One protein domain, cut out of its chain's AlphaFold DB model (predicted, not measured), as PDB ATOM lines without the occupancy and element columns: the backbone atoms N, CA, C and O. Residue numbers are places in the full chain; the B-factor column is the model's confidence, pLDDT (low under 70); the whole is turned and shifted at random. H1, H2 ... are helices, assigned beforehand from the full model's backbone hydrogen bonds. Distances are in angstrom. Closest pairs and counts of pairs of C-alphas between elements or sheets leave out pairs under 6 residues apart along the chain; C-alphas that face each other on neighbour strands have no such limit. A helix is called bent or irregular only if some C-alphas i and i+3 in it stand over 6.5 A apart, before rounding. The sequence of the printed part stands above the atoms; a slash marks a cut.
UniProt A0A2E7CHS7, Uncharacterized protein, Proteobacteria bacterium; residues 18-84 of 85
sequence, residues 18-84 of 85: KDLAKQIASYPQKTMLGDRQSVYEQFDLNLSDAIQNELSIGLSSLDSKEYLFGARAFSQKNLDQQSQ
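AT A GLANCE: This is residues 18 to 84 of the 85 residues of an uncharacterized protein of Proteobacteria bacterium (UniProt A0A2E7CHS7). Two helices, H2 and H3, fold back on each other as a helical hairpin, and from its open end two separate arms lead away: the short helix H1 before H2, and the long helix H4 after H3. H3 and H4 meet near their ends as a corner, and residues 71 to 84, most of them in H4, stick out and make much of the length, while residues 18 to 23 of H1 stick out elsewhere. The printed part has 67 residues, with four named helices in the order H1, H2, H3, H4 and no named strand; the class is all helix. It is loose, with a radius of gyration of the C-alphas of 15.4 A, and elongated, spanning 49 by 29 by 21 A.

HOW THE PARTS SIT: The longest helix is H3, residues 47 to 64. It touches H2, residues 29 to 44, with 18 pairs of C-alphas within 8 A. The closest C-alphas of the two are those of Gln 42 and Ala 50, 4.9 A apart. Their lines stand at a shallow tilt of 16 degrees, and they run opposite ways, 9.1 A from centre to centre, as a hairpin. H4, residues 67 to 82, and H3 meet only through their link. H4 is only just apart from H2, at a closest C-alpha distance of 8.3 A. H1, residues 18 to 25, and H2 meet only through their link, and H1 is apart from H3 and from H4. In H1 and H4 every O i to N i+4 pair is within hydrogen-bond range; in H2 it is 10 of 12 and in H3 11 of 14.

IN THESE COORDINATES: H3 measures 27.0 A from C-alpha 47 at (23.486, 4.479, 40.166) to C-alpha 64 at (34.967, -5.768, 17.927). H2 measures 24.4 A from C-alpha 29 to C-alpha 44; it is neither bent nor irregular, but only just: C-alphas 41 and 44 are 6.3 A apart. H4 measures 23.1 A and ends with C-alpha 82 at (60.196, 10.085, 25.073). H1 measures 10.3 A and begins with C-alpha 18 at (30.629, 18.601, 9.950).

THE WHOLE: The two C-alphas farthest apart are those of Asp 44 and Gln 84, at 49.8 A. Without the stretches that stand free, residues 18 to 23 and 71 to 84, the body has 47 residues and spans 34 by 19 by 11 A. The printed part has no cut, and its three links are tight. The mean pLDDT of the printed part is 92.6, and residues 81 to 84 are under 70.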
ATOM      1  N   LYS A  18      30.156  19.690  10.818       98.19
ATOM      2  CA  LYS A  18      30.629  18.601   9.950       98.19
ATOM      3  C   LYS A  18      31.999  18.093  10.374       98.19
ATOM      4  O   LYS A  18      32.216  16.884  10.372       98.19
ATOM      5  N   ASP A  19      32.908  18.981  10.750       97.50
ATOM      6  CA  ASP A  19      34.233  18.575  11.210       97.50
ATOM      7  C   ASP A  19      34.172  17.847  12.548       97.50
ATOM      8  O   ASP A  19      34.823  16.816  12.713       97.50
ATOM      9  N   LEU A  20      33.306  18.291  13.462       96.81
ATOM     10  CA  LEU A  20      33.013  17.542  14.681       96.81
ATOM     11  C   LEU A  20      32.430  16.156  14.368       96.81
ATOM     12  O   LEU A  20      32.860  15.168  14.956       96.81
ATOM     13  N   ALA A  21      31.494  16.059  13.421       96.94
ATOM     14  CA  ALA A  21      30.916  14.777  13.027       96.94
ATOM     15  C   ALA A  21      31.976  13.820  12.455       96.94
ATOM     16  O   ALA A  21      31.982  12.644  12.810       96.94
ATOM     17  N   LYS A  22      32.913  14.314  11.631       98.06
ATOM     18  CA  LYS A  22      34.044  13.516  11.123       98.06
ATOM     19  C   LYS A  22      34.960  13.042  12.252       98.06
ATOM     20  O   LYS A  22      35.385  11.892  12.238       98.06
ATOM     21  N   GLN A  23      35.251  13.907  13.227       95.62
ATOM     22  CA  GLN A  23      36.049  13.540  14.400       95.62
ATOM     23  C   GLN A  23      35.366  12.423  15.196       95.62
ATOM     24  O   GLN A  23      35.987  11.400  15.468       95.62
ATOM     25  N   ILE A  24      34.070  12.568  15.484       95.31
ATOM     26  CA  ILE A  24      33.268  11.554  16.184       95.31
ATOM     27  C   ILE A  24      33.249  10.229  15.408       95.31
ATOM     28  O   ILE A  24      33.445   9.163  15.988       95.31
ATOM     29  N   ALA A  25      33.065  10.288  14.087       95.44
ATOM     30  CA  ALA A  25      33.040   9.116  13.214       95.44
ATOM     31  C   ALA A  25      34.394   8.385  13.119       95.44
ATOM     32  O   ALA A  25      34.434   7.230  12.706       95.44
ATOM     33  N   SER A  26      35.500   9.038  13.496       93.69
ATOM     34  CA  SER A  26      36.838   8.434  13.477       93.69
ATOM     35  C   SER A  26      37.125   7.520  14.675       93.69
ATOM     36  O   SER A  26      38.087   6.753  14.640       93.69
ATOM     37  N   TYR A  27      36.301   7.576  15.726       94.62
ATOM     38  CA  TYR A  27      36.444   6.719  16.901       94.62
ATOM     39  C   TYR A  27      35.853   5.315  16.672       94.62
ATOM     40  O   TYR A  27      35.006   5.151  15.786       94.62
ATOM     41  N   PRO A  28      36.255   4.305  17.474       95.25
ATOM     42  CA  PRO A  28      35.666   2.965  17.456       95.25
ATOM     43  C   PRO A  28      34.141   3.008  17.570       95.25
ATOM     44  O   PRO A  28      33.590   3.391  18.605       95.25
ATOM     45  N   GLN A  29      33.440   2.645  16.496       94.38
ATOM     46  CA  GLN A  29      31.996   2.852  16.423       94.38
ATOM     47  C   GLN A  29      31.237   1.924  17.369       94.38
ATOM     48  O   GLN A  29      30.212   2.337  17.910       94.38
ATOM     49  N   LYS A  30      31.738   0.706  17.636       95.50
ATOM     50  CA  LYS A  30      31.094  -0.190  18.605       95.50
ATOM     51  C   LYS A  30      31.103   0.415  20.010       95.50
ATOM     52  O   LYS A  30      30.076   0.371  20.682       95.50
ATOM     53  N   THR A  31      32.223   1.014  20.415       95.75
ATOM     54  CA  THR A  31      32.348   1.723  21.696       95.75
ATOM     55  C   THR A  31      31.463   2.968  21.718       95.75
ATOM     56  O   THR A  31      30.614   3.076  22.589       95.75
ATOM     57  N   MET A  32      31.545   3.840  20.704       96.75
ATOM     58  CA  MET A  32      30.751   5.081  20.650       96.75
ATOM     59  C   MET A  32      29.236   4.841  20.712       96.75
ATOM     60  O   MET A  32      28.498   5.591  21.354       96.75
ATOM     61  N   LEU A  33      28.749   3.809  20.019       96.94
ATOM     62  CA  LEU A  33      27.334   3.440  20.056       96.94
ATOM     63  C   LEU A  33      26.934   2.866  21.419       96.94
ATOM     64  O   LEU A  33      25.833   3.168  21.879       96.94
ATOM     65  N   GLY A  34      27.817   2.089  22.054       97.25
ATOM     66  CA  GLY A  34      27.632   1.575  23.410       97.25
ATOM     67  C   GLY A  34      27.579   2.690  24.455       97.25
ATOM     68  O   GLY A  34      26.632   2.745  25.232       97.25
ATOM     69  N   ASP A  35      28.510   3.644  24.411       96.88
ATOM     70  CA  ASP A  35      28.516   4.804  25.311       96.88
ATOM     71  C   ASP A  35      27.211   5.602  25.182       96.88
ATOM     72  O   ASP A  35      26.577   5.963  26.173       96.88
ATOM     73  N   ARG A  36      26.746   5.823  23.942       97.56
ATOM     74  CA  ARG A  36      25.465   6.494  23.684       97.56
ATOM     75  C   ARG A  36      24.277   5.708  24.244       97.56
ATOM     76  O   ARG A  36      23.349   6.323  24.762       97.56
ATOM     77  N   GLN A  37      24.285   4.382  24.113       97.75
ATOM     78  CA  GLN A  37      23.251   3.518  24.679       97.75
ATOM     79  C   GLN A  37      23.234   3.620  26.212       97.75
ATOM     80  O   GLN A  37      22.180   3.902  26.778       97.75
ATOM     81  N   SER A  38      24.398   3.497  26.856       97.88
ATOM     82  CA  SER A  38      24.556   3.619  28.311       97.88
ATOM     83  C   SER A  38      23.994   4.946  28.838       97.88
ATOM     84  O   SER A  38      23.205   4.958  29.783       97.88
ATOM     85  N   VAL A  39      24.296   6.065  28.160       96.62
ATOM     86  CA  VAL A  39      23.780   7.403  28.513       96.62
ATOM     87  C   VAL A  39      22.253   7.480  28.481       96.62
ATOM     88  O   VAL A  39      21.673   8.166  29.321       96.62
ATOM     89  N   TYR A  40      21.598   6.827  27.520       97.44
ATOM     90  CA  TYR A  40      20.137   6.828  27.439       97.44
ATOM     91  C   TYR A  40      19.501   5.909  28.479       97.44
ATOM     92  O   TYR A  40      18.525   6.300  29.110       97.44
ATOM     93  N   GLU A  41      20.062   4.720  28.685       97.38
ATOM     94  CA  GLU A  41      19.491   3.713  29.584       97.38
ATOM     95  C   GLU A  41      19.674   4.063  31.067       97.38
ATOM     96  O   GLU A  41      18.831   3.701  31.884       97.38
ATOM     97  N   GLN A  42      20.722   4.810  31.437       97.56
ATOM     98  CA  GLN A  42      20.955   5.168  32.842       97.56
ATOM     99  C   GLN A  42      19.854   6.042  33.465       97.56
ATOM    100  O   GLN A  42      19.741   6.068  34.687       97.56
ATOM    101  N   PHE A  43      19.060   6.775  32.671       95.94
ATOM    102  CA  PHE A  43      18.071   7.719  33.210       95.94
ATOM    103  C   PHE A  43      16.958   7.031  34.009       95.94
ATOM    104  O   PHE A  43      16.401   7.648  34.917       95.94
ATOM    105  N   ASP A  44      16.680   5.763  33.706       93.81
ATOM    106  CA  ASP A  44      15.659   4.956  34.381       93.81
ATOM    107  C   ASP A  44      16.247   4.042  35.473       93.81
ATOM    108  O   ASP A  44      15.522   3.280  36.115       93.81
ATOM    109  N   LEU A  45      17.564   4.105  35.701       97.12
ATOM    110  CA  LEU A  45      18.288   3.242  36.627       97.12
ATOM    111  C   LEU A  45      18.772   4.021  37.853       97.12
ATOM    112  O   LEU A  45      19.088   5.208  37.801       97.12
ATOM    113  N   ASN A  46      18.887   3.326  38.988       98.12
ATOM    114  CA  ASN A  46      19.702   3.846  40.081       98.12
ATOM    115  C   ASN A  46      21.193   3.729  39.715       98.12
ATOM    116  O   ASN A  46      21.573   2.981  38.816       98.12
ATOM    117  N   LEU A  47      22.052   4.429  40.456       97.75
ATOM    118  CA  LEU A  47      23.486   4.479  40.166       97.75
ATOM    119  C   LEU A  47      24.158   3.094  40.108       97.75
ATOM    120  O   LEU A  47      24.998   2.862  39.245       97.75
ATOM    121  N   SER A  48      23.800   2.178  41.013       98.25
ATOM    122  CA  SER A  48      24.407   0.841  41.061       98.25
ATOM    123  C   SER A  48      24.068   0.030  39.813       98.25
ATOM    124  O   SER A  48      24.925  -0.660  39.262       98.25
ATOM    125  N   ASP A  49      22.822   0.115  39.357       98.38
ATOM    126  CA  ASP A  49      22.365  -0.595  38.164       98.38
ATOM    127  C   ASP A  49      22.894   0.065  36.886       98.38
ATOM    128  O   ASP A  49      23.310  -0.637  35.966       98.38
ATOM    129  N   ALA A  50      22.983   1.399  36.854       98.19
ATOM    130  CA  ALA A  50      23.575   2.137  35.741       98.19
ATOM    131  C   ALA A  50      25.049   1.759  35.516       98.19
ATOM    132  O   ALA A  50      25.436   1.474  34.385       98.19
ATOM    133  N   ILE A  51      25.853   1.670  36.582       98.06
ATOM    134  CA  ILE A  51      27.268   1.264  36.495       98.06
ATOM    135  C   ILE A  51      27.402  -0.187  36.009       98.06
ATOM    136  O   ILE A  51      28.276  -0.498  35.198       98.06
ATOM    137  N   GLN A  52      26.544  -1.095  36.485       98.25
ATOM    138  CA  GLN A  52      26.545  -2.485  36.016       98.25
ATOM    139  C   GLN A  52      26.183  -2.580  34.528       98.25
ATOM    140  O   GLN A  52      26.815  -3.341  33.791       98.25
ATOM    141  N   ASN A  53      25.203  -1.790  34.084       97.81
ATOM    142  CA  ASN A  53      24.812  -1.716  32.683       97.81
ATOM    143  C   ASN A  53      25.945  -1.154  31.808       97.81
ATOM    144  O   ASN A  53      26.310  -1.770  30.806       97.81
ATOM    145  N   GLU A  54      26.568  -0.050  32.231       97.88
ATOM    146  CA  GLU A  54      27.729   0.548  31.563       97.88
ATOM    147  C   GLU A  54      28.861  -0.474  31.390       97.88
ATOM    148  O   GLU A  54      29.387  -0.644  30.288       97.88
ATOM    149  N   LEU A  55      29.193  -1.214  32.454       97.88
ATOM    150  CA  LEU A  55      30.221  -2.252  32.408       97.88
ATOM    151  C   LEU A  55      29.864  -3.364  31.413       97.88
ATOM    152  O   LEU A  55      30.719  -3.784  30.633       97.88
ATOM    153  N   SER A  56      28.618  -3.843  31.423       97.81
ATOM    154  CA  SER A  56      28.166  -4.893  30.503       97.81
ATOM    155  C   SER A  56      28.286  -4.458  29.038       97.81
ATOM    156  O   SER A  56      28.864  -5.181  28.216       97.81
ATOM    157  N   ILE A  57      27.824  -3.245  28.723       97.44
ATOM    158  CA  ILE A  57      27.929  -2.653  27.386       97.44
ATOM    159  C   ILE A  57      29.402  -2.491  26.988       97.44
ATOM    160  O   ILE A  57      29.793  -2.911  25.893       97.44
ATOM    161  N   GLY A  58      30.233  -1.954  27.886       96.19
ATOM    162  CA  GLY A  58      31.665  -1.761  27.669       96.19
ATOM    163  C   GLY A  58      32.395  -3.068  27.356       96.19
ATOM    164  O   GLY A  58      33.136  -3.138  26.373       96.19
ATOM    165  N   LEU A  59      32.126  -4.131  28.119       97.00
ATOM    166  CA  LEU A  59      32.705  -5.457  27.883       97.00
ATOM    167  C   LEU A  59      32.307  -6.018  26.513       97.00
ATOM    168  O   LEU A  59      33.165  -6.547  25.808       97.00
ATOM    169  N   SER A  60      31.055  -5.829  26.083       95.81
ATOM    170  CA  SER A  60      30.602  -6.269  24.752       95.81
ATOM    171  C   SER A  60      31.320  -5.559  23.595       95.81
ATOM    172  O   SER A  60      31.384  -6.071  22.476       95.81
ATOM    173  N   SER A  61      31.872  -4.363  23.835       94.75
ATOM    174  CA  SER A  61      32.622  -3.628  22.812       94.75
ATOM    175  C   SER A  61      33.990  -4.251  22.521       94.75
ATOM    176  O   SER A  61      34.510  -4.081  21.418       94.75
ATOM    177  N   LEU A  62      34.550  -5.029  23.457       94.75
ATOM    178  CA  LEU A  62      35.855  -5.675  23.294       94.75
ATOM    179  C   LEU A  62      35.859  -6.706  22.159       94.75
ATOM    180  O   LEU A  62      36.885  -6.882  21.494       94.75
ATOM    181  N   ASP A  63      34.712  -7.324  21.875       94.50
ATOM    182  CA  ASP A  63      34.560  -8.313  20.805       94.50
ATOM    183  C   ASP A  63      34.858  -7.735  19.413       94.50
ATOM    184  O   ASP A  63      35.315  -8.463  18.525       94.50
ATOM    185  N   SER A  64      34.667  -6.422  19.209       93.38
ATOM    186  CA  SER A  64      34.967  -5.768  17.927       93.38
ATOM    187  C   SER A  64      36.466  -5.646  17.657       93.38
ATOM    188  O   SER A  64      36.875  -5.496  16.506       93.38
ATOM    189  N   LYS A  65      37.298  -5.687  18.708       94.88
ATOM    190  CA  LYS A  65      38.751  -5.446  18.664       94.88
ATOM    191  C   LYS A  65      39.164  -4.087  18.077       94.88
ATOM    192  O   LYS A  65      40.360  -3.843  17.911       94.88
ATOM    193  N   GLU A  66      38.224  -3.175  17.815       93.69
ATOM    194  CA  GLU A  66      38.491  -1.838  17.258       93.69
ATOM    195  C   GLU A  66      39.427  -1.019  18.167       93.69
ATOM    196  O   GLU A  66      40.268  -0.255  17.688       93.69
ATOM    197  N   TYR A  67      39.349  -1.243  19.486       91.62
ATOM    198  CA  TYR A  67      40.185  -0.588  20.495       91.62
ATOM    199  C   TYR A  67      41.693  -0.824  20.293       91.62
ATOM    200  O   TYR A  67      42.501   0.013  20.697       91.62
ATOM    201  N   LEU A  68      42.095  -1.927  19.643       93.56
ATOM    202  CA  LEU A  68      43.507  -2.255  19.424       93.56
ATOM    203  C   LEU A  68      44.219  -1.198  18.577       93.56
ATOM    204  O   LEU A  68      45.392  -0.914  18.816       93.56
ATOM    205  N   PHE A  69      43.526  -0.617  17.594       89.94
ATOM    206  CA  PHE A  69      44.103   0.428  16.753       89.94
ATOM    207  C   PHE A  69      44.413   1.679  17.581       89.94
ATOM    208  O   PHE A  69      45.546   2.161  17.572       89.94
ATOM    209  N   GLY A  70      43.429   2.151  18.354       89.25
ATOM    210  CA  GLY A  70      43.585   3.312  19.228       89.25
ATOM    211  C   GLY A  70      44.659   3.098  20.296       89.25
ATOM    212  O   GLY A  70      45.525   3.953  20.469       89.25
ATOM    213  N   ALA A  71      44.665   1.931  20.948       92.81
ATOM    214  CA  ALA A  71      45.652   1.587  21.971       92.81
ATOM    215  C   ALA A  71      47.091   1.581  21.420       92.81
ATOM    216  O   ALA A  71      47.996   2.137  22.043       92.81
ATOM    217  N   ARG A  72      47.304   1.008  20.224       93.75
ATOM    218  CA  ARG A  72      48.617   1.021  19.556       93.75
ATOM    219  C   ARG A  72      49.051   2.432  19.183       93.75
ATOM    220  O   ARG A  72      50.173   2.816  19.495       93.75
ATOM    221  N   ALA A  73      48.167   3.199  18.544       90.06
ATOM    222  CA  ALA A  73      48.464   4.569  18.135       90.06
ATOM    223  C   ALA A  73      48.818   5.455  19.340       90.06
ATOM    224  O   ALA A  73      49.773   6.225  19.277       90.06
ATOM    225  N   PHE A  74      48.095   5.304  20.455       90.75
ATOM    226  CA  PHE A  74      48.376   6.016  21.699       90.75
ATOM    227  C   PHE A  74      49.742   5.636  22.284       90.75
ATOM    228  O   PHE A  74      50.543   6.514  22.595       90.75
ATOM    229  N   SER A  75      50.041   4.335  22.377       93.88
ATOM    230  CA  SER A  75      51.327   3.859  22.895       93.88
ATOM    231  C   SER A  75      52.511   4.332  22.050       93.88
ATOM    232  O   SER A  75      53.521   4.737  22.613       93.88
ATOM    233  N   GLN A  76      52.397   4.301  20.718       88.69
ATOM    234  CA  GLN A  76      53.473   4.736  19.822       88.69
ATOM    235  C   GLN A  76      53.769   6.230  19.983       88.69
ATOM    236  O   GLN A  76      54.924   6.624  20.103       88.69
ATOM    237  N   LYS A  77      52.722   7.058  20.069       83.56
ATOM    238  CA  LYS A  77      52.870   8.510  20.222       83.56
ATOM    239  C   LYS A  77      53.621   8.891  21.504       83.56
ATOM    240  O   LYS A  77      54.385   9.850  21.499       83.56
ATOM    241  N   ASN A  78      53.425   8.123  22.577       77.62
ATOM    242  CA  ASN A  78      54.133   8.323  23.844       77.62
ATOM    243  C   ASN A  78      55.617   7.918  23.762       77.62
ATOM    244  O   ASN A  78      56.449   8.547  24.407       77.62
ATOM    245  N   LEU A  79      55.963   6.901  22.964       76.25
ATOM    246  CA  LEU A  79      57.356   6.484  22.746       76.25
ATOM    247  C   LEU A  79      58.137   7.503  21.908       76.25
ATOM    248  O   LEU A  79      59.294   7.800  22.204       76.25
ATOM    249  N   ASP A  80      57.488   8.065  20.887       73.44
ATOM    250  CA  ASP A  80      58.091   9.077  20.019       73.44
ATOM    251  C   ASP A  80      58.384  10.377  20.792       73.44
ATOM    252  O   ASP A  80      59.390  11.032  20.535       73.44
ATOM    253  N   GLN A  81      57.539  10.726  21.771       67.94
ATOM    254  CA  GLN A  81      57.754  11.870  22.666       67.94
ATOM    255  C   GLN A  81      58.911  11.645  23.649       67.94
ATOM    256  O   GLN A  81      59.664  12.571  23.905       67.94
ATOM    257  N   GLN A  82      59.104  10.420  24.145       64.44
ATOM    258  CA  GLN A  82      60.196  10.085  25.073       64.44
ATOM    259  C   GLN A  82      61.570   9.964  24.401       64.44
ATOM    260  O   GLN A  82      62.582   9.987  25.088       64.44
ATOM    261  N   SER A  83      61.619   9.798  23.076       60.03
ATOM    262  CA  SER A  83      62.875   9.667  22.317       60.03
ATOM    263  C   SER A  83      63.403  11.010  21.787       60.03
ATOM    264  O   SER A  83      64.420  11.035  21.094       60.03
ATOM    265  N   GLN A  84      62.683  12.108  22.048       55.72
ATOM    266  CA  GLN A  84      63.062  13.476  21.672       55.72
ATOM    267  C   GLN A  84      63.514  14.332  22.871       55.72
ATOM    268  O   GLN A  84      63.946  15.463  22.649       55.72
TER     269      GLN A  84